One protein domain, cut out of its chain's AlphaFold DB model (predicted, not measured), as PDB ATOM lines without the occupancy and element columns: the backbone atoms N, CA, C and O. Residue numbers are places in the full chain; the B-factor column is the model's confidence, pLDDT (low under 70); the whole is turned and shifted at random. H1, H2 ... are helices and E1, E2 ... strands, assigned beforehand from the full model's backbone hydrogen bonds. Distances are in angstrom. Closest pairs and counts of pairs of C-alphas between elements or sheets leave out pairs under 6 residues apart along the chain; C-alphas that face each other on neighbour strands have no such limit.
ATOM      1  N   GLY A   7      86.876  41.538  17.945       93.25
ATOM      2  CA  GLY A   7      85.854  40.563  18.299       93.25
ATOM      3  C   GLY A   7      85.240  40.816  19.665       93.25
ATOM      4  O   GLY A   7      85.738  41.627  20.451       93.25
ATOM      5  N   ILE A   8      84.152  40.100  19.938       95.06
ATOM      6  CA  ILE A   8      83.410  40.184  21.196       95.06
ATOM      7  C   ILE A   8      83.540  38.850  21.917       95.06
ATOM      8  O   ILE A   8      83.222  37.801  21.355       95.06
ATOM      9  N   ILE A   9      83.961  38.892  23.179       94.38
ATOM     10  CA  ILE A   9      83.859  37.756  24.089       94.38
ATOM     11  C   ILE A   9      82.812  38.063  25.152       94.38
ATOM     12  O   ILE A   9      82.910  39.049  25.882       94.38
ATOM     13  N   PHE A  10      81.805  37.197  25.241       95.06
ATOM     14  CA  PHE A  10      80.805  37.281  26.295       95.06
ATOM     15  C   PHE A  10      81.268  36.486  27.505       95.06
ATOM     16  O   PHE A  10      81.659  35.319  27.384       95.06
ATOM     17  N   VAL A  11      81.193  37.128  28.663       95.06
ATOM     18  CA  VAL A  11      81.502  36.546  29.963       95.06
ATOM     19  C   VAL A  11      80.282  36.659  30.865       95.06
ATOM     20  O   VAL A  11      79.492  37.595  30.746       95.06
ATOM     21  N   ARG A  12      80.099  35.684  31.749       93.56
ATOM     22  CA  ARG A  12      79.118  35.769  32.830       93.56
ATOM     23  C   ARG A  12      79.622  35.063  34.074       93.56
ATOM     24  O   ARG A  12      80.377  34.096  33.975       93.56
ATOM     25  N   GLU A  13      79.142  35.491  35.226       91.06
ATOM     26  CA  GLU A  13      79.241  34.751  36.469       91.06
ATOM     27  C   GLU A  13      77.967  33.924  36.679       91.06
ATOM     28  O   GLU A  13      76.848  34.426  36.617       91.06
ATOM     29  N   ASN A  14      78.136  32.625  36.909       87.25
ATOM     30  CA  ASN A  14      77.055  31.678  37.138       87.25
ATOM     31  C   ASN A  14      77.411  30.798  38.343       87.25
ATOM     32  O   ASN A  14      78.362  30.022  38.278       87.25
ATOM     33  N   PHE A  15      76.682  30.932  39.456       83.38
ATOM     34  CA  PHE A  15      76.963  30.221  40.716       83.38
ATOM     35  C   PHE A  15      78.447  30.285  41.138       83.38
ATOM     36  O   PHE A  15      79.074  29.256  41.397       83.38
ATOM     37  N   SER A  16      79.021  31.496  41.153       81.81
ATOM     38  CA  SER A  16      80.436  31.758  41.484       81.81
ATOM     39  C   SER A  16      81.456  31.158  40.508       81.81
ATOM     40  O   SER A  16      82.636  31.013  40.832       81.81
ATOM     41  N   LYS A  17      81.023  30.794  39.297       87.06
ATOM     42  CA  LYS A  17      81.893  30.335  38.213       87.06
ATOM     43  C   LYS A  17      81.858  31.340  37.075       87.06
ATOM     44  O   LYS A  17      80.788  31.688  36.590       87.06
ATOM     45  N   VAL A  18      83.036  31.752  36.617       92.38
ATOM     46  CA  VAL A  18      83.171  32.536  35.388       92.38
ATOM     47  C   VAL A  18      82.990  31.600  34.195       92.38
ATOM     48  O   VAL A  18      83.630  30.546  34.112       92.38
ATOM     49  N   GLU A  19      82.104  31.971  33.281       94.94
ATOM     50  CA  GLU A  19      81.809  31.243  32.051       94.94
ATOM     51  C   GLU A  19      82.029  32.138  30.833       94.94
ATOM     52  O   GLU A  19      81.734  33.331  30.862       94.94
ATOM     53  N   PHE A  20      82.499  31.538  29.741       95.25
ATOM     54  CA  PHE A  20      82.719  32.212  28.463       95.25
ATOM     55  C   PHE A  20      81.846  31.599  27.379       95.25
ATOM     56  O   PHE A  20      81.721  30.373  27.291       95.25
ATOM     57  N   LEU A  21      81.263  32.441  26.530       94.00
ATOM     58  CA  LEU A  21      80.503  31.975  25.378       94.00
ATOM     59  C   LEU A  21      81.455  31.675  24.217       94.00
ATOM     60  O   LEU A  21      82.085  32.579  23.669       94.00
ATOM     61  N   LEU A  22      81.539  30.406  23.822       92.56
ATOM     62  CA  LEU A  22      82.429  29.950  22.755       92.56
ATOM     63  C   LEU A  22      81.668  29.097  21.739       92.56
ATOM     64  O   LEU A  22      80.813  28.281  22.093       92.56
ATOM     65  N   GLY A  23      81.995  29.283  20.465       89.06
ATOM     66  CA  GLY A  23      81.484  28.518  19.332       89.06
ATOM     67  C   GLY A  23      82.547  27.599  18.749       89.06
ATOM     68  O   GLY A  23      83.743  27.812  18.935       89.06
ATOM     69  N   ARG A  24      82.103  26.561  18.039       86.06
ATOM     70  CA  ARG A  24      82.986  25.644  17.314       86.06
ATOM     71  C   ARG A  24      83.174  26.147  15.881       86.06
ATOM     72  O   ARG A  24      82.270  26.005  15.069       86.06
ATOM     73  N   GLU A  25      84.354  26.669  15.570       80.88
ATOM     74  CA  GLU A  25      84.734  27.196  14.258       80.88
ATOM     75  C   GLU A  25      84.738  26.097  13.190       80.88
ATOM     76  O   GLU A  25      85.519  25.134  13.244       80.88
ATOM     77  N   ARG A  26      83.872  26.252  12.184       72.88
ATOM     78  CA  ARG A  26      83.792  25.340  11.034       72.88
ATOM     79  C   ARG A  26      84.866  25.619   9.982       72.88
ATOM     80  O   ARG A  26      85.279  24.690   9.288       72.88
ATOM     81  N   ARG A  27      85.353  26.856   9.870       68.62
ATOM     82  CA  ARG A  27      86.270  27.337   8.818       68.62
ATOM     83  C   ARG A  27      87.744  27.355   9.245       68.62
ATOM     84  O   ARG A  27      88.585  27.880   8.522       68.62
ATOM     85  N   TRP A  28      88.085  26.700  10.357       59.84
ATOM     86  CA  TRP A  28      89.398  26.768  11.026       59.84
ATOM     87  C   TRP A  28      90.619  26.438  10.150       59.84
ATOM     88  O   TRP A  28      91.730  26.853  10.461       59.84
ATOM     89  N   ARG A  29      90.438  25.719   9.029       51.06
ATOM     90  CA  ARG A  29      91.512  25.461   8.051       51.06
ATOM     91  C   ARG A  29      92.030  26.733   7.362       51.06
ATOM     92  O   ARG A  29      93.086  26.680   6.740       51.06
ATOM     93  N   LEU A  30      91.305  27.847   7.470       49.47
ATOM     94  CA  LEU A  30      91.676  29.167   6.949       49.47
ATOM     95  C   LEU A  30      92.052  30.160   8.063       49.47
ATOM     96  O   LEU A  30      92.480  31.274   7.765       49.47
ATOM     97  N   THR A  31      91.914  29.769   9.332       48.38
ATOM     98  CA  THR A  31      92.170  30.637  10.484       48.38
ATOM     99  C   THR A  31      93.665  30.608  10.825       48.38
ATOM    100  O   THR A  31      94.217  29.534  11.087       48.38
ATOM    101  N   PRO A  32      94.362  31.758  10.818       44.66
ATOM    102  CA  PRO A  32      95.734  31.839  11.307       44.66
ATOM    103  C   PRO A  32      95.779  31.435  12.791       44.66
ATOM    104  O   PRO A  32      94.846  31.758  13.522       44.66
ATOM    105  N   ALA A  33      96.872  30.811  13.249       53.31
ATOM    106  CA  ALA A  33      97.128  30.476  14.660       53.31
ATOM    107  C   ALA A  33      96.607  29.117  15.177       53.31
ATOM    108  O   ALA A  33      95.712  29.035  16.013       53.31
ATOM    109  N   ILE A  34      97.274  28.042  14.738       52.94
ATOM    110  CA  ILE A  34      97.346  26.740  15.429       52.94
ATOM    111  C   ILE A  34      98.802  26.269  15.332       52.94
ATOM    112  O   ILE A  34      99.353  26.265  14.225       52.94
ATOM    113  N   ASP A  35      99.407  25.907  16.466       50.59
ATOM    114  CA  ASP A  35     100.777  25.379  16.560       50.59
ATOM    115  C   ASP A  35     100.981  24.183  15.606       50.59
ATOM    116  O   ASP A  35     100.099  23.340  15.412       50.59
ATOM    117  N   GLY A  36     102.129  24.131  14.939       47.22
ATOM    118  CA  GLY A  36     102.524  23.133  13.948       47.22
ATOM    119  C   GLY A  36     102.612  21.715  14.500       47.22
ATOM    120  O   GLY A  36     102.312  20.770  13.769       47.22
ATOM    121  N   THR A  37     102.898  21.558  15.791       47.47
ATOM    122  CA  THR A  37     102.810  20.285  16.524       47.47
ATOM    123  C   THR A  37     101.367  19.771  16.532       47.47
ATOM    124  O   THR A  37     101.104  18.581  16.367       47.47
ATOM    125  N   TYR A  38     100.404  20.691  16.595       47.03
ATOM    126  CA  TYR A  38      98.975  20.413  16.695       47.03
ATOM    127  C   TYR A  38      98.236  20.388  15.349       47.03
ATOM    128  O   TYR A  38      97.143  19.819  15.253       47.03
ATOM    129  N   ARG A  39      98.834  20.918  14.273       47.88
ATOM    130  CA  ARG A  39      98.318  20.777  12.895       47.88
ATOM    131  C   ARG A  39      98.165  19.319  12.458       47.88
ATOM    132  O   ARG A  39      97.318  19.035  11.616       47.88
ATOM    133  N   SER A  40      98.967  18.414  13.019       45.06
ATOM    134  CA  SER A  40      98.932  16.982  12.699       45.06
ATOM    135  C   SER A  40      97.902  16.183  13.517       45.06
ATOM    136  O   SER A  40      97.532  15.084  13.110       45.06
ATOM    137  N   CYS A  41      97.393  16.742  14.625       41.00
ATOM    138  CA  CYS A  41      96.599  16.009  15.620       41.00
ATOM    139  C   CYS A  41      95.139  16.478  15.759       41.00
ATOM    140  O   CYS A  41      94.337  15.758  16.352       41.00
ATOM    141  N   TYR A  42      94.754  17.650  15.231       48.09
ATOM    142  CA  TYR A  42      93.391  18.156  15.429       48.09
ATOM    143  C   TYR A  42      92.352  17.617  14.440       48.09
ATOM    144  O   TYR A  42      92.422  17.770  13.217       48.09
ATOM    145  N   SER A  43      91.292  17.054  15.017       45.94
ATOM    146  CA  SER A  43      90.029  16.778  14.350       45.94
ATOM    147  C   SER A  43      89.383  18.087  13.901       45.94
ATOM    148  O   SER A  43      88.906  18.814  14.749       45.94
ATOM    149  N   LYS A  44      89.328  18.369  12.596       58.81
ATOM    150  CA  LYS A  44      88.302  19.155  11.860       58.81
ATOM    151  C   LYS A  44      87.653  20.429  12.489       58.81
ATOM    152  O   LYS A  44      86.727  20.919  11.847       58.81
ATOM    153  N   PHE A  45      88.079  21.002  13.620       67.75
ATOM    154  CA  PHE A  45      87.477  22.176  14.276       67.75
ATOM    155  C   PHE A  45      88.340  22.762  15.413       67.75
ATOM    156  O   PHE A  45      89.129  22.040  16.020       67.75
ATOM    157  N   VAL A  46      88.115  24.041  15.748       81.62
ATOM    158  CA  VAL A  46      88.602  24.707  16.977       81.62
ATOM    159  C   VAL A  46      87.485  25.498  17.657       81.62
ATOM    160  O   VAL A  46      86.449  25.724  17.043       81.62
ATOM    161  N   TYR A  47      87.663  25.907  18.911       86.81
ATOM    162  CA  TYR A  47      86.718  26.756  19.635       86.81
ATOM    163  C   TYR A  47      87.219  28.200  19.723       86.81
ATOM    164  O   TYR A  47      88.405  28.446  19.942       86.81
ATOM    165  N   THR A  48      86.309  29.154  19.544       89.69
ATOM    166  CA  THR A  48      86.606  30.594  19.552       89.69
ATOM    167  C   THR A  48      85.374  31.414  19.937       89.69
ATOM    168  O   THR A  48      84.259  30.896  20.005       89.69
ATOM    169  N   HIS A  49      85.580  32.701  20.187       89.50
ATOM    170  CA  HIS A  49      84.543  33.729  20.141       89.50
ATOM    171  C   HIS A  49      84.489  34.360  18.735       89.50
ATOM    172  O   HIS A  49      85.365  34.087  17.907       89.50
ATOM    173  N   ALA A  50      83.472  35.181  18.459       88.25
ATOM    174  CA  ALA A  50      83.356  35.871  17.176       88.25
ATOM    175  C   ALA A  50      84.437  36.947  17.047       88.25
ATOM    176  O   ALA A  50      84.545  37.828  17.904       88.25
ATOM    177  N   PHE A  51      85.260  36.836  16.008       88.31
ATOM    178  CA  PHE A  51      86.449  37.653  15.825       88.31
ATOM    179  C   PHE A  51      86.893  37.615  14.366       88.31
ATOM    180  O   PHE A  51      87.088  36.531  13.812       88.31
ATOM    181  N   GLY A  52      87.182  38.778  13.789       87.75
ATOM    182  CA  GLY A  52      87.674  38.845  12.420       87.75
ATOM    183  C   GLY A  52      88.298  40.180  12.062       87.75
ATOM    184  O   GLY A  52      88.789  40.908  12.929       87.75
ATOM    185  N   LYS A  53      88.447  40.427  10.762       89.56
ATOM    186  CA  LYS A  53      89.300  41.504  10.248       89.56
ATOM    187  C   LYS A  53      88.512  42.798  10.122       89.56
ATOM    188  O   LYS A  53      87.323  42.787   9.879       89.56
ATOM    189  N   TYR A  54      89.226  43.911  10.233       89.38
ATOM    190  CA  TYR A  54      88.683  45.220   9.900       89.38
ATOM    191  C   TYR A  54      88.398  45.323   8.393       89.38
ATOM    192  O   TYR A  54      89.302  45.064   7.590       89.38
ATOM    193  N   GLU A  55      87.193  45.755   8.032       90.88
ATOM    194  CA  GLU A  55      86.750  45.984   6.655       90.88
ATOM    195  C   GLU A  55      86.535  47.491   6.420       90.88
ATOM    196  O   GLU A  55      85.616  48.074   6.987       90.88
ATOM    197  N   PRO A  56      87.397  48.170   5.630       87.81
ATOM    198  CA  PRO A  56      87.392  49.634   5.528       87.81
ATOM    199  C   PRO A  56      86.094  50.269   5.034       87.81
ATOM    200  O   PRO A  56      85.834  51.423   5.378       87.81
ATOM    201  N   ASP A  57      85.339  49.536   4.220       90.12
ATOM    202  CA  ASP A  57      84.113  50.023   3.592       90.12
ATOM    203  C   ASP A  57      82.892  49.879   4.519       90.12
ATOM    204  O   ASP A  57      81.943  50.654   4.398       90.12
ATOM    205  N   ASP A  58      82.956  48.960   5.490       89.06
ATOM    206  CA  ASP A  58      81.840  48.606   6.375       89.06
ATOM    207  C   ASP A  58      82.067  49.032   7.839       89.06
ATOM    208  O   ASP A  58      81.112  49.295   8.575       89.06
ATOM    209  N   ASP A  59      83.326  49.170   8.265       91.75
ATOM    210  CA  ASP A  59      83.693  49.408   9.658       91.75
ATOM    211  C   ASP A  59      84.225  50.840   9.877       91.75
ATOM    212  O   ASP A  59      85.329  51.214   9.454       91.75
ATOM    213  N   ALA A  60      83.487  51.659  10.633       91.31
ATOM    214  CA  ALA A  60      83.950  52.992  11.039       91.31
ATOM    215  C   ALA A  60      84.826  52.958  12.308       91.31
ATOM    216  O   ALA A  60      85.681  53.830  12.511       91.31
ATOM    217  N   SER A  61      84.635  51.942  13.152       92.88
ATOM    218  CA  SER A  61      85.243  51.805  14.476       92.88
ATOM    219  C   SER A  61      85.619  50.351  14.796       92.88
ATOM    220  O   SER A  61      85.305  49.432  14.045       92.88
ATOM    221  N   VAL A  62      86.321  50.140  15.915       93.50
ATOM    222  CA  VAL A  62      86.655  48.791  16.411       93.50
ATOM    223  C   VAL A  62      85.390  48.053  16.851       93.50
ATOM    224  O   VAL A  62      85.264  46.845  16.658       93.50
ATOM    225  N   GLU A  63      84.456  48.797  17.431       95.12
ATOM    226  CA  GLU A  63      83.135  48.354  17.842       95.12
ATOM    227  C   GLU A  63      82.338  47.862  16.640       95.12
ATOM    228  O   GLU A  63      81.764  46.779  16.708       95.12
ATOM    229  N   ASP A  64      82.353  48.606  15.531       94.81
ATOM    230  CA  ASP A  64      81.650  48.205  14.312       94.81
ATOM    231  C   ASP A  64      82.217  46.903  13.743       94.81
ATOM    232  O   ASP A  64      81.434  45.986  13.505       94.81
ATOM    233  N   THR A  65      83.547  46.753  13.673       94.88
ATOM    234  CA  THR A  65      84.173  45.475  13.288       94.88
ATOM    235  C   THR A  65      83.719  44.338  14.197       94.88
ATOM    236  O   THR A  65      83.280  43.295  13.727       94.88
ATOM    237  N   ALA A  66      83.790  44.521  15.519       94.19
ATOM    238  CA  ALA A  66      83.448  43.472  16.473       94.19
ATOM    239  C   ALA A  66      81.957  43.074  16.397       94.19
ATOM    240  O   ALA A  66      81.617  41.893  16.507       94.19
ATOM    241  N   ILE A  67      81.066  44.049  16.193       95.31
ATOM    242  CA  ILE A  67      79.620  43.846  16.050       95.31
ATOM    243  C   ILE A  67      79.292  43.162  14.724       95.31
ATOM    244  O   ILE A  67      78.484  42.231  14.719       95.31
ATOM    245  N   ARG A  68      79.900  43.605  13.617       94.44
ATOM    246  CA  ARG A  68      79.721  43.014  12.286       94.44
ATOM    247  C   ARG A  68      80.142  41.549  12.302       94.44
ATOM    248  O   ARG A  68      79.315  40.688  12.014       94.44
ATOM    249  N   GLU A  69      81.353  41.263  12.773       93.00
ATOM    250  CA  GLU A  69      81.864  39.897  12.913       93.00
ATOM    251  C   GLU A  69      80.930  39.043  13.784       93.00
ATOM    252  O   GLU A  69      80.504  37.973  13.373       93.00
ATOM    253  N   ALA A  70      80.487  39.518  14.953       91.56
ATOM    254  CA  ALA A  70      79.552  38.749  15.780       91.56
ATOM    255  C   ALA A  70      78.202  38.462  15.099       91.56
ATOM    256  O   ALA A  70      77.641  37.379  15.289       91.56
ATOM    257  N   LYS A  71      77.684  39.401  14.301       90.81
ATOM    258  CA  LYS A  71      76.448  39.215  13.531       90.81
ATOM    259  C   LYS A  71      76.629  38.247  12.364       90.81
ATOM    260  O   LYS A  71      75.713  37.472  12.105       90.81
ATOM    261  N   GLU A  72      77.769  38.268  11.683       88.44
ATOM    262  CA  GLU A  72      78.081  37.358  10.575       88.44
ATOM    263  C   GLU A  72      78.384  35.938  11.065       88.44
ATOM    264  O   GLU A  72      77.830  34.963  10.553       88.44
ATOM    265  N   GLU A  73      79.221  35.815  12.098       86.94
ATOM    266  CA  GLU A  73      79.607  34.535  12.687       86.94
ATOM    267  C   GLU A  73      78.420  33.830  13.348       86.94
ATOM    268  O   GLU A  73      78.347  32.595  13.360       86.94
ATOM    269  N   HIS A  74      77.496  34.611  13.915       85.31
ATOM    270  CA  HIS A  74      76.335  34.096  14.620       85.31
ATOM    271  C   HIS A  74      75.126  35.060  14.568       85.31
ATOM    272  O   HIS A  74      74.815  35.758  15.547       85.31
ATOM    273  N   PRO A  75      74.357  35.039  13.462       85.38
ATOM    274  CA  PRO A  75      73.179  35.880  13.295       85.38
ATOM    275  C   PRO A  75      72.174  35.720  14.440       85.38
ATOM    276  O   PRO A  75      71.849  34.608  14.868       85.38
ATOM    277  N   GLY A  76      71.680  36.853  14.937       83.44
ATOM    278  CA  GLY A  76      70.722  36.911  16.042       83.44
ATOM    279  C   GLY A  76      71.335  36.910  17.444       83.44
ATOM    280  O   GLY A  76      70.584  37.074  18.397       83.44
ATOM    281  N   LEU A  77      72.661  36.778  17.604       88.31
ATOM    282  CA  LEU A  77      73.307  36.861  18.926       88.31
ATOM    283  C   LEU A  77      73.279  38.285  19.501       88.31
ATOM    284  O   LEU A  77      72.950  38.487  20.670       88.31
ATOM    285  N   ILE A  78      73.637  39.262  18.665       91.75
ATOM    286  CA  ILE A  78      73.709  40.678  19.030       91.75
ATOM    287  C   ILE A  78      72.328  41.312  18.870       91.75
ATOM    288  O   ILE A  78      71.817  41.425  17.755       91.75
ATOM    289  N   THR A  79      71.735  41.739  19.983       92.88
ATOM    290  CA  THR A  79      70.496  42.529  19.999       92.88
ATOM    291  C   THR A  79      70.800  44.023  19.798       92.88
ATOM    292  O   THR A  79      71.938  44.448  20.030       92.88
ATOM    293  N   PRO A  80      69.808  44.855  19.419       94.19
ATOM    294  CA  PRO A  80      70.000  46.306  19.316       94.19
ATOM    295  C   PRO A  80      70.488  46.960  20.617       94.19
ATOM    296  O   PRO A  80      71.265  47.911  20.580       94.19
ATOM    297  N   GLU A  81      70.065  46.436  21.770       94.31
ATOM    298  CA  GLU A  81      70.513  46.905  23.085       94.31
ATOM    299  C   GLU A  81      72.002  46.614  23.315       94.31
ATOM    300  O   GLU A  81      72.756  47.510  23.690       94.31
ATOM    301  N   ILE A  82      72.457  45.391  23.017       94.88
ATOM    302  CA  ILE A  82      73.874  45.015  23.126       94.88
ATOM    303  C   ILE A  82      74.731  45.876  22.197       94.88
ATOM    304  O   ILE A  82      75.768  46.392  22.607       94.88
ATOM    305  N   GLU A  83      74.287  46.070  20.956       95.69
ATOM    306  CA  GLU A  83      74.954  46.932  19.980       95.69
ATOM    307  C   GLU A  83      75.076  48.380  20.477       95.69
ATOM    308  O   GLU A  83      76.149  48.982  20.365       95.69
ATOM    309  N   HIS A  84      74.019  48.927  21.084       95.44
ATOM    310  CA  HIS A  84      74.058  50.251  21.698       95.44
ATOM    311  C   HIS A  84      75.081  50.328  22.839       95.44
ATOM    312  O   HIS A  84      75.885  51.262  22.871       95.44
ATOM    313  N   ILE A  85      75.089  49.346  23.745       95.50
ATOM    314  CA  ILE A  85      76.016  49.309  24.884       95.50
ATOM    315  C   ILE A  85      77.467  49.223  24.400       95.50
ATOM    316  O   ILE A  85      78.315  49.949  24.909       95.50
ATOM    317  N   ILE A  86      77.762  48.391  23.395       95.12
ATOM    318  CA  ILE A  86      79.122  48.243  22.852       95.12
ATOM    319  C   ILE A  86      79.625  49.559  22.252       95.12
ATOM    320  O   ILE A  86      80.718  50.018  22.594       95.12
ATOM    321  N   ARG A  87      78.824  50.206  21.395       95.25
ATOM    322  CA  ARG A  87      79.207  51.490  20.784       95.25
ATOM    323  C   ARG A  87      79.377  52.611  21.807       95.25
ATOM    324  O   ARG A  87      80.148  53.536  21.576       95.25
ATOM    325  N   ASN A  88      78.689  52.516  22.942       94.38
ATOM    326  CA  ASN A  88      78.735  53.496  24.021       94.38
ATOM    327  C   ASN A  88      79.458  52.956  25.264       94.38
ATOM    328  O   ASN A  88      79.164  53.392  26.374       94.38
ATOM    329  N   HIS A  89      80.415  52.031  25.105       90.00
ATOM    330  CA  HIS A  89      81.052  51.308  26.216       90.00
ATOM    331  C   HIS A  89      81.632  52.219  27.313       90.00
ATOM    332  O   HIS A  89      81.637  51.840  28.481       90.00
ATOM    333  N   GLY A  90      82.053  53.447  26.981       90.12
ATOM    334  CA  GLY A  90      82.509  54.440  27.962       90.12
ATOM    335  C   GLY A  90      81.446  54.859  28.992       90.12
ATOM    336  O   GLY A  90      81.800  55.308  30.078       90.12
ATOM    337  N   GLN A  91      80.157  54.687  28.684       92.69
ATOM    338  CA  GLN A  91      79.033  54.918  29.600       92.69
ATOM    339  C   GLN A  91      78.655  53.664  30.405       92.69
ATOM    340  O   GLN A  91      77.944  53.766  31.403       92.69
ATOM    341  N   PHE A  92      79.158  52.488  30.011       89.06
ATOM    342  CA  PHE A  92      78.851  51.191  30.621       89.06
ATOM    343  C   PHE A  92      80.118  50.447  31.092       89.06
ATOM    344  O   PHE A  92      80.294  49.270  30.768       89.06
ATOM    345  N   PRO A  93      81.004  51.077  31.890       85.12
ATOM    346  CA  PRO A  93      82.313  50.509  32.236       85.12
ATOM    347  C   PRO A  93      82.240  49.230  33.086       85.12
ATOM    348  O   PRO A  93      83.208  48.478  33.149       85.12
ATOM    349  N   ASN A  94      81.100  48.973  33.735       84.31
ATOM    350  CA  ASN A  94      80.861  47.753  34.515       84.31
ATOM    351  C   ASN A  94      80.373  46.574  33.657       84.31
ATOM    352  O   ASN A  94      80.265  45.465  34.167       84.31
ATOM    353  N   ILE A  95      80.027  46.825  32.391       86.25
ATOM    354  CA  ILE A  95      79.457  45.839  31.463       86.25
ATOM    355  C   ILE A  95      80.437  45.575  30.324       86.25
ATOM    356  O   ILE A  95      80.592  44.435  29.899       86.25
ATOM    357  N   VAL A  96      81.114  46.611  29.823       90.00
ATOM    358  CA  VAL A  96      81.989  46.492  28.658       90.00
ATOM    359  C   VAL A  96      83.386  47.018  28.952       90.00
ATOM    360  O   VAL A  96      83.565  48.137  29.426       90.00
ATOM    361  N   SER A  97      84.390  46.214  28.602       92.44
ATOM    362  CA  SER A  97      85.799  46.596  28.625       92.44
ATOM    363  C   SER A  97      86.433  46.369  27.257       92.44
ATOM    364  O   SER A  97      86.281  45.304  26.660       92.44
ATOM    365  N   LEU A  98      87.171  47.368  26.771       93.06
ATOM    366  CA  LEU A  98      87.925  47.288  25.525       93.06
ATOM    367  C   LEU A  98      89.399  46.988  25.827       93.06
ATOM    368  O   LEU A  98      90.078  47.763  26.502       93.06
ATOM    369  N   LYS A  99      89.910  45.874  25.304       93.25
ATOM    370  CA  LYS A  99      91.287  45.411  25.518       93.25
ATOM    371  C   LYS A  99      92.025  45.270  24.194       93.25
ATOM    372  O   LYS A  99      91.516  44.667  23.256       93.25
ATOM    373  N   ARG A 100      93.258  45.776  24.124       93.12
ATOM    374  CA  ARG A 100      94.169  45.531  22.996       93.12
ATOM    375  C   ARG A 100      95.221  44.520  23.417       93.12
ATOM    376  O   ARG A 100      96.041  44.835  24.276       93.12
ATOM    377  N   LEU A 101      95.224  43.340  22.805       90.75
ATOM    378  CA  LEU A 101      96.168  42.272  23.147       90.75
ATOM    379  C   LEU A 101      97.003  41.860  21.934       90.75
ATOM    380  O   LEU A 101      96.611  42.067  20.785       90.75
ATOM    381  N   ASN A 102      98.164  41.271  22.218       88.31
ATOM    382  CA  ASN A 102      99.055  40.668  21.232       88.31
ATOM    383  C   ASN A 102      99.036  39.149  21.417       88.31
ATOM    384  O   ASN A 102      99.080  38.672  22.549       88.31
ATOM    385  N   TRP A 103      99.029  38.394  20.324       83.00
ATOM    386  CA  TRP A 103      99.121  36.936  20.351       83.00
ATOM    387  C   TRP A 103      99.980  36.412  19.204       83.00
ATOM    388  O   TRP A 103     100.237  37.096  18.207       83.00
ATOM    389  N   LYS A 104     100.434  35.168  19.353       73.12
ATOM    390  CA  LYS A 104     101.193  34.461  18.320       73.12
ATOM    391  C   LYS A 104     100.250  33.868  17.276       73.12
ATOM    392  O   LYS A 104      99.192  33.349  17.615       73.12
ATOM    393  N   VAL A 105     100.656  33.941  16.013       67.12
ATOM    394  CA  VAL A 105      99.902  33.453  14.848       67.12
ATOM    395  C   VAL A 105     100.446  32.129  14.311       67.12
ATOM    396  O   VAL A 105      99.759  31.411  13.590       67.12
ATOM    397  N   ASP A 106     101.693  31.798  14.621       61.78
ATOM    398  CA  ASP A 106     102.332  30.537  14.257       61.78
ATOM    399  C   ASP A 106     103.593  30.295  15.106       61.78
ATOM    400  O   ASP A 106     104.058  31.176  15.839       61.78
ATOM    401  N   ASP A 107     104.180  29.104  14.963       56.19
ATOM    402  CA  ASP A 107     105.432  28.713  15.638       56.19
ATOM    403  C   ASP A 107     106.647  29.498  15.141       56.19
ATOM    404  O   ASP A 107     107.715  29.459  15.747       56.19
ATOM    405  N   ARG A 108     106.500  30.239  14.035       61.62
ATOM    406  CA  ARG A 108     107.541  31.128  13.501       61.62
ATOM    407  C   ARG A 108     107.540  32.483  14.209       61.62
ATOM    408  O   ARG A 108     108.176  33.418  13.727       61.62
ATOM    409  N   ASN A 109     106.851  32.587  15.350       61.34
ATOM    410  CA  ASN A 109     106.725  33.790  16.171       61.34
ATOM    411  C   ASN A 109     106.160  34.996  15.406       61.34
ATOM    412  O   ASN A 109     106.435  36.139  15.776       61.34
ATOM    413  N   LYS A 110     105.338  34.788  14.367       71.38
ATOM    414  CA  LYS A 110     104.579  35.911  13.810       71.38
ATOM    415  C   LYS A 110     103.614  36.415  14.874       71.38
ATOM    416  O   LYS A 110     102.744  35.675  15.328       71.38
ATOM    417  N   SER A 111     103.788  37.665  15.286       75.69
ATOM    418  CA  SER A 111     102.894  38.322  16.234       75.69
ATOM    419  C   SER A 111     101.783  39.038  15.481       75.69
ATOM    420  O   SER A 111     102.028  39.705  14.476       75.69
ATOM    421  N   GLN A 112     100.571  38.946  16.005       83.31
ATOM    422  CA  GLN A 112      99.439  39.770  15.611       83.31
ATOM    423  C   GLN A 112      98.887  40.457  16.848       83.31
ATOM    424  O   GLN A 112      99.153  40.056  17.980       83.31
ATOM    425  N   HIS A 113      98.153  41.530  16.618       88.31
ATOM    426  CA  HIS A 113      97.427  42.224  17.658       88.31
ATOM    427  C   HIS A 113      96.033  42.555  17.160       88.31
ATOM    428  O   HIS A 113      95.778  42.584  15.953       88.31
ATOM    429  N   GLY A 114      95.153  42.847  18.098       90.94
ATOM    430  CA  GLY A 114      93.792  43.251  17.812       90.94
ATOM    431  C   GLY A 114      93.067  43.639  19.078       90.94
ATOM    432  O   GLY A 114      93.673  43.777  20.148       90.94
ATOM    433  N   TRP A 115      91.775  43.851  18.915       94.06
ATOM    434  CA  TRP A 115      90.919  44.419  19.933       94.06
ATOM    435  C   TRP A 115      89.870  43.408  20.376       94.06
ATOM    436  O   TRP A 115      89.245  42.736  19.564       94.06
ATOM    437  N   PHE A 116      89.671  43.316  21.680       94.25
ATOM    438  CA  PHE A 116      88.673  42.458  22.288       94.25
ATOM    439  C   PHE A 116      87.721  43.316  23.093       94.25
ATOM    440  O   PHE A 116      88.137  44.066  23.978       94.25
ATOM    441  N   ILE A 117      86.443  43.171  22.784       95.25
ATOM    442  CA  ILE A 117      85.358  43.719  23.575       95.25
ATOM    443  C   ILE A 117      84.933  42.616  24.532       95.25
ATOM    444  O   ILE A 117      84.363  41.605  24.124       95.25
ATOM    445  N   VAL A 118      85.267  42.789  25.805       95.44
ATOM    446  CA  VAL A 118      84.790  41.917  26.875       95.44
ATOM    447  C   VAL A 118      83.439  42.447  27.309       95.44
ATOM    448  O   VAL A 118      83.361  43.569  27.803       95.44
ATOM    449  N   PHE A 119      82.395  41.653  27.101       96.00
ATOM    450  CA  PHE A 119      81.029  42.004  27.463       96.00
ATOM    451  C   PHE A 119      80.558  41.095  28.602       96.00
ATOM    452  O   PHE A 119      80.337  39.899  28.400       96.00
ATOM    453  N   ASP A 120      80.404  41.660  29.795       94.25
ATOM    454  CA  ASP A 120      79.869  40.986  30.973       94.25
ATOM    455  C   ASP A 120      78.338  41.029  30.967       94.25
ATOM    456  O   ASP A 120      77.721  42.083  31.113       94.25
ATOM    457  N   ILE A 121      77.712  39.867  30.788       93.06
ATOM    458  CA  ILE A 121      76.251  39.741  30.766       93.06
ATOM    459  C   ILE A 121      75.661  39.300  32.111       93.06
ATOM    460  O   ILE A 121      74.458  39.062  32.176       93.06
ATOM    461  N   THR A 122      76.461  39.158  33.176       90.19
ATOM    462  CA  THR A 122      76.021  38.609  34.477       90.19
ATOM    463  C   THR A 122      74.762  39.296  34.997       90.19
ATOM    464  O   THR A 122      73.800  38.636  35.374       90.19
ATOM    465  N   ASN A 123      74.769  40.629  34.962       84.62
ATOM    466  CA  ASN A 123      73.628  41.484  35.295       84.62
ATOM    467  C   ASN A 123      73.240  42.370  34.096       84.62
ATOM    468  O   ASN A 123      72.695  43.458  34.269       84.62
ATOM    469  N   GLY A 124      73.619  41.937  32.892       81.38
ATOM    470  CA  GLY A 124      73.481  42.691  31.653       81.38
ATOM    471  C   GLY A 124      72.257  42.279  30.832       81.38
ATOM    472  O   GLY A 124      71.435  41.473  31.281       81.38
ATOM    473  N   PRO A 144      82.439  26.935  31.526       93.62
ATOM    474  CA  PRO A 144      83.077  27.413  32.736       93.62
ATOM    475  C   PRO A 144      84.595  27.255  32.634       93.62
ATOM    476  O   PRO A 144      85.095  26.351  31.966       93.62
ATOM    477  N   THR A 145      85.335  28.098  33.351       89.62
ATOM    478  CA  THR A 145      86.813  28.137  33.351       89.62
ATOM    479  C   THR A 145      87.503  26.784  33.533       89.62
ATOM    480  O   THR A 145      88.513  26.513  32.894       89.62
ATOM    481  N   HIS A 146      86.957  25.918  34.387       87.81
ATOM    482  CA  HIS A 146      87.507  24.590  34.686       87.81
ATOM    483  C   HIS A 146      87.161  23.517  33.635       87.81
ATOM    484  O   HIS A 146      87.672  22.404  33.721       87.81
ATOM    485  N   LEU A 147      86.299  23.825  32.660       92.50
ATOM    486  CA  LEU A 147      85.884  22.926  31.572       92.50
ATOM    487  C   LEU A 147      85.907  23.655  30.223       92.50
ATOM    488  O   LEU A 147      85.003  23.491  29.399       92.50
ATOM    489  N   LEU A 148      86.931  24.482  29.999       90.31
ATOM    490  CA  LEU A 148      87.130  25.106  28.698       90.31
ATOM    491  C   LEU A 148      87.319  24.028  27.618       90.31
ATOM    492  O   LEU A 148      88.012  23.030  27.844       90.31
ATOM    493  N   PRO A 149      86.700  24.204  26.440       88.38
ATOM    494  CA  PRO A 149      86.789  23.225  25.376       88.38
ATOM    495  C   PRO A 149      88.198  23.238  24.771       88.38
ATOM    496  O   PRO A 149      88.871  24.264  24.754       88.38
ATOM    497  N   ASN A 150      88.641  22.103  24.236       81.19
ATOM    498  CA  ASN A 150      89.946  21.963  23.590       81.19
ATOM    499  C   ASN A 150      89.741  21.472  22.143       81.19
ATOM    500  O   ASN A 150      88.994  20.505  21.952       81.19
ATOM    501  N   PRO A 151      90.362  22.105  21.125       81.25
ATOM    502  CA  PRO A 151      91.256  23.280  21.204       81.25
ATOM    503  C   PRO A 151      90.556  24.627  21.292       81.25
ATOM    504  O   PRO A 151      89.523  24.821  20.661       81.25
ATOM    505  N   LEU A 152      91.211  25.593  21.941       83.81
ATOM    506  CA  LEU A 152      90.947  27.026  21.773       83.81
ATOM    507  C   LEU A 152      91.901  27.615  20.729       83.81
ATOM    508  O   LEU A 152      93.077  27.256  20.701       83.81
ATOM    509  N   ASN A 153      91.423  28.542  19.897       81.69
ATOM    510  CA  ASN A 153      92.328  29.346  19.073       81.69
ATOM    511  C   ASN A 153      93.106  30.365  19.933       81.69
ATOM    512  O   ASN A 153      92.695  30.711  21.044       81.69
ATOM    513  N   TYR A 154      94.230  30.876  19.417       82.62
ATOM    514  CA  TYR A 154      95.062  31.817  20.178       82.62
ATOM    515  C   TYR A 154      94.346  33.110  20.591       82.62
ATOM    516  O   TYR A 154      94.530  33.498  21.744       82.62
ATOM    517  N   PRO A 155      93.530  33.776  19.745       86.50
ATOM    518  CA  PRO A 155      92.760  34.940  20.179       86.50
ATOM    519  C   PRO A 155      91.887  34.652  21.404       86.50
ATOM    520  O   PRO A 155      91.992  35.371  22.395       86.50
ATOM    521  N   ALA A 156      91.079  33.579  21.383       89.31
ATOM    522  CA  ALA A 156      90.221  33.216  22.512       89.31
ATOM    523  C   ALA A 156      91.031  32.823  23.746       89.31
ATOM    524  O   ALA A 156      90.728  33.292  24.838       89.31
ATOM    525  N   TYR A 157      92.083  32.023  23.574       89.00
ATOM    526  CA  TYR A 157      92.979  31.668  24.671       89.00
ATOM    527  C   TYR A 157      93.584  32.916  25.336       89.00
ATOM    528  O   TYR A 157      93.522  33.057  26.553       89.00
ATOM    529  N   THR A 158      94.105  33.849  24.535       89.50
ATOM    530  CA  THR A 158      94.822  35.040  25.019       89.50
ATOM    531  C   THR A 158      93.909  35.965  25.819       89.50
ATOM    532  O   THR A 158      94.283  36.403  26.904       89.50
ATOM    533  N   ILE A 159      92.703  36.255  25.316       92.00
ATOM    534  CA  ILE A 159      91.765  37.124  26.038       92.00
ATOM    535  C   ILE A 159      91.210  36.448  27.297       92.00
ATOM    536  O   ILE A 159      91.073  37.109  28.321       92.00
ATOM    537  N   ILE A 160      90.943  35.137  27.261       93.38
ATOM    538  CA  ILE A 160      90.503  34.392  28.449       93.38
ATOM    539  C   ILE A 160      91.589  34.436  29.526       93.38
ATOM    540  O   ILE A 160      91.295  34.741  30.678       93.38
ATOM    541  N   GLU A 161      92.847  34.186  29.162       91.31
ATOM    542  CA  GLU A 161      93.968  34.249  30.100       91.31
ATOM    543  C   GLU A 161      94.121  35.650  30.719       91.31
ATOM    544  O   GLU A 161      94.317  35.772  31.929       91.31
ATOM    545  N   ASP A 162      93.985  36.709  29.917       92.56
ATOM    546  CA  ASP A 162      94.048  38.097  30.386       92.56
ATOM    547  C   ASP A 162      92.903  38.452  31.353       92.56
ATOM    548  O   ASP A 162      93.137  39.063  32.403       92.56
ATOM    549  N   ILE A 163      91.673  38.014  31.053       91.50
ATOM    550  CA  ILE A 163      90.511  38.194  31.936       91.50
ATOM    551  C   ILE A 163      90.752  37.479  33.266       91.50
ATOM    552  O   ILE A 163      90.599  38.083  34.324       91.50
ATOM    553  N   LEU A 164      91.190  36.218  33.233       89.12
ATOM    554  CA  LEU A 164      91.415  35.437  34.449       89.12
ATOM    555  C   LEU A 164      92.537  36.012  35.315       89.12
ATOM    556  O   LEU A 164      92.384  36.074  36.532       89.12
ATOM    557  N   LYS A 165      93.622  36.512  34.715       86.31
ATOM    558  CA  LYS A 165      94.671  37.232  35.456       86.31
ATOM    559  C   LYS A 165      94.130  38.498  36.117       86.31
ATOM    560  O   LYS A 165      94.480  38.778  37.258       86.31
ATOM    561  N   SER A 166      93.249  39.223  35.431       79.75
ATOM    562  CA  SER A 166      92.620  40.440  35.957       79.75
ATOM    563  C   SER A 166      91.630  40.151  37.096       79.75
ATOM    564  O   SER A 166      91.452  40.989  37.972       79.75
ATOM    565  N   CYS A 167      90.993  38.974  37.113       61.88
ATOM    566  CA  CYS A 167      90.062  38.562  38.169       61.88
ATOM    567  C   CYS A 167      90.754  37.994  39.421       61.88
ATOM    568  O   CYS A 167      90.188  38.087  40.505       61.88
ATOM    569  N   VAL A 168      91.944  37.399  39.278       48.38
ATOM    570  CA  VAL A 168      92.723  36.822  40.395       48.38
ATOM    571  C   VAL A 168      93.461  37.903  41.199       48.38
ATOM    572  O   VAL A 168      93.817  37.673  42.350       48.38
ATOM    573  N   VAL A 169      93.639  39.101  40.637       37.19
ATOM    574  CA  VAL A 169      94.118  40.281  41.371       37.19
ATOM    575  C   VAL A 169      92.911  41.084  41.875       37.19
ATOM    576  O   VAL A 169      92.555  42.118  41.314       37.19
TER     577      VAL A 169
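What this domain is: This is residues 7 to 124 and 144 to 169 of the 170 residues of the protein "Nudix hydrolase domain-containing protein" of viral metagenome (UniProt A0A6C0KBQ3). A strongly twisted sheet of six strands, made of the long hairpins E1-E2 and E5-E6 joined side by side through E1 and E6, with the short strands E3 and E4, curls round helix H3 on one face. Helices H1 and H2 cover part of the opposite face. The printed part has 144 residues, with three named helices and six named strands in the order E1 E2 E3 E4 H1 H2 E5 E6 H3; the class is mixed, helices and strands. The sheet is branched and mixed: E1 and E6 are parallel, the other neighbour pairs antiparallel. The whole is compact, with a radius of gyration of the C-alphas of 15.2 A and spans of 45 by 42 by 27 A.

Where its parts are: E1, residues 7 to 14, is 22.6 A long and begins at C-alpha 7, (85.854, 40.563, 18.299). E2 is residues 17 to 25, 24.3 A; E3 residues 46 to 48, 6.7 A; E4 residues 50 to 52, 7.1 A. H1 is residues 62 to 73, 16.3 A, and H2 residues 80 to 87, 10.7 A. E5, residues 96 to 104, is 24.9 A long, and E6, residues 111 to 120, is 27.5 A. H3, residues 154 to 168, is 21.0 A long and ends at C-alpha 168, (92.723, 36.822, 40.395).

How they stand to each other: E1 has E2 and E4 on one side and E6 on the other. N 12 and O 19 of the hairpin E1 and E2 are 3.0 A apart, within hydrogen-bond range, as are N 8 and O 50 of E1 and E4, 3.1 A, and N 9 and O 117 of E1 and E6, 2.9 A. E1, E2 and E3 form a meander, each strand the antiparallel neighbour of the one before; with E4, antiparallel neighbour of E1, they form a Greek key. N 23 and O 48 of the hairpin E2 and E3 are 2.8 A apart, within hydrogen-bond range, and E3 runs on into E4 across a break of 1 residue, at 94 degrees. In the hairpin E5 and E6, N 99 and O 116 are 2.9 A apart. H1 is on the sheet at a height of 8.0 A, across the strands, its Ala 70 C-alpha 5.0 A from that of Ala 50 in E4, their closest pair. H2, on the same face, has a height of 10.2 A and lies over E6. H1, with residues 63 to 67 alone, touches H2; the closest C-alphas, of Glu 63 and Arg 87, are 5.8 A apart. They form a helical hairpin, opposite ways at a tilt of 37 degrees, only just steep. H3 is on the opposite face; its closest C-alphas to E3 are those of Ala 156 and Thr 48, 5.4 A. In H1, H2 and H3 every O i to N i+4 pair is within hydrogen-bond range.

The domain as a whole: The C-alphas farthest apart, of Ser 40 and Gln 91, are 46.1 A apart. Residues 125 to 143 are not printed, and C-alphas 124 and 144 stand 18.1 A apart across this cut. The link from E2 to E3 is long. Mean pLDDT of the printed part is 82.7; residues 27 to 45, 105 to 109 and 167 to 169 are under 70.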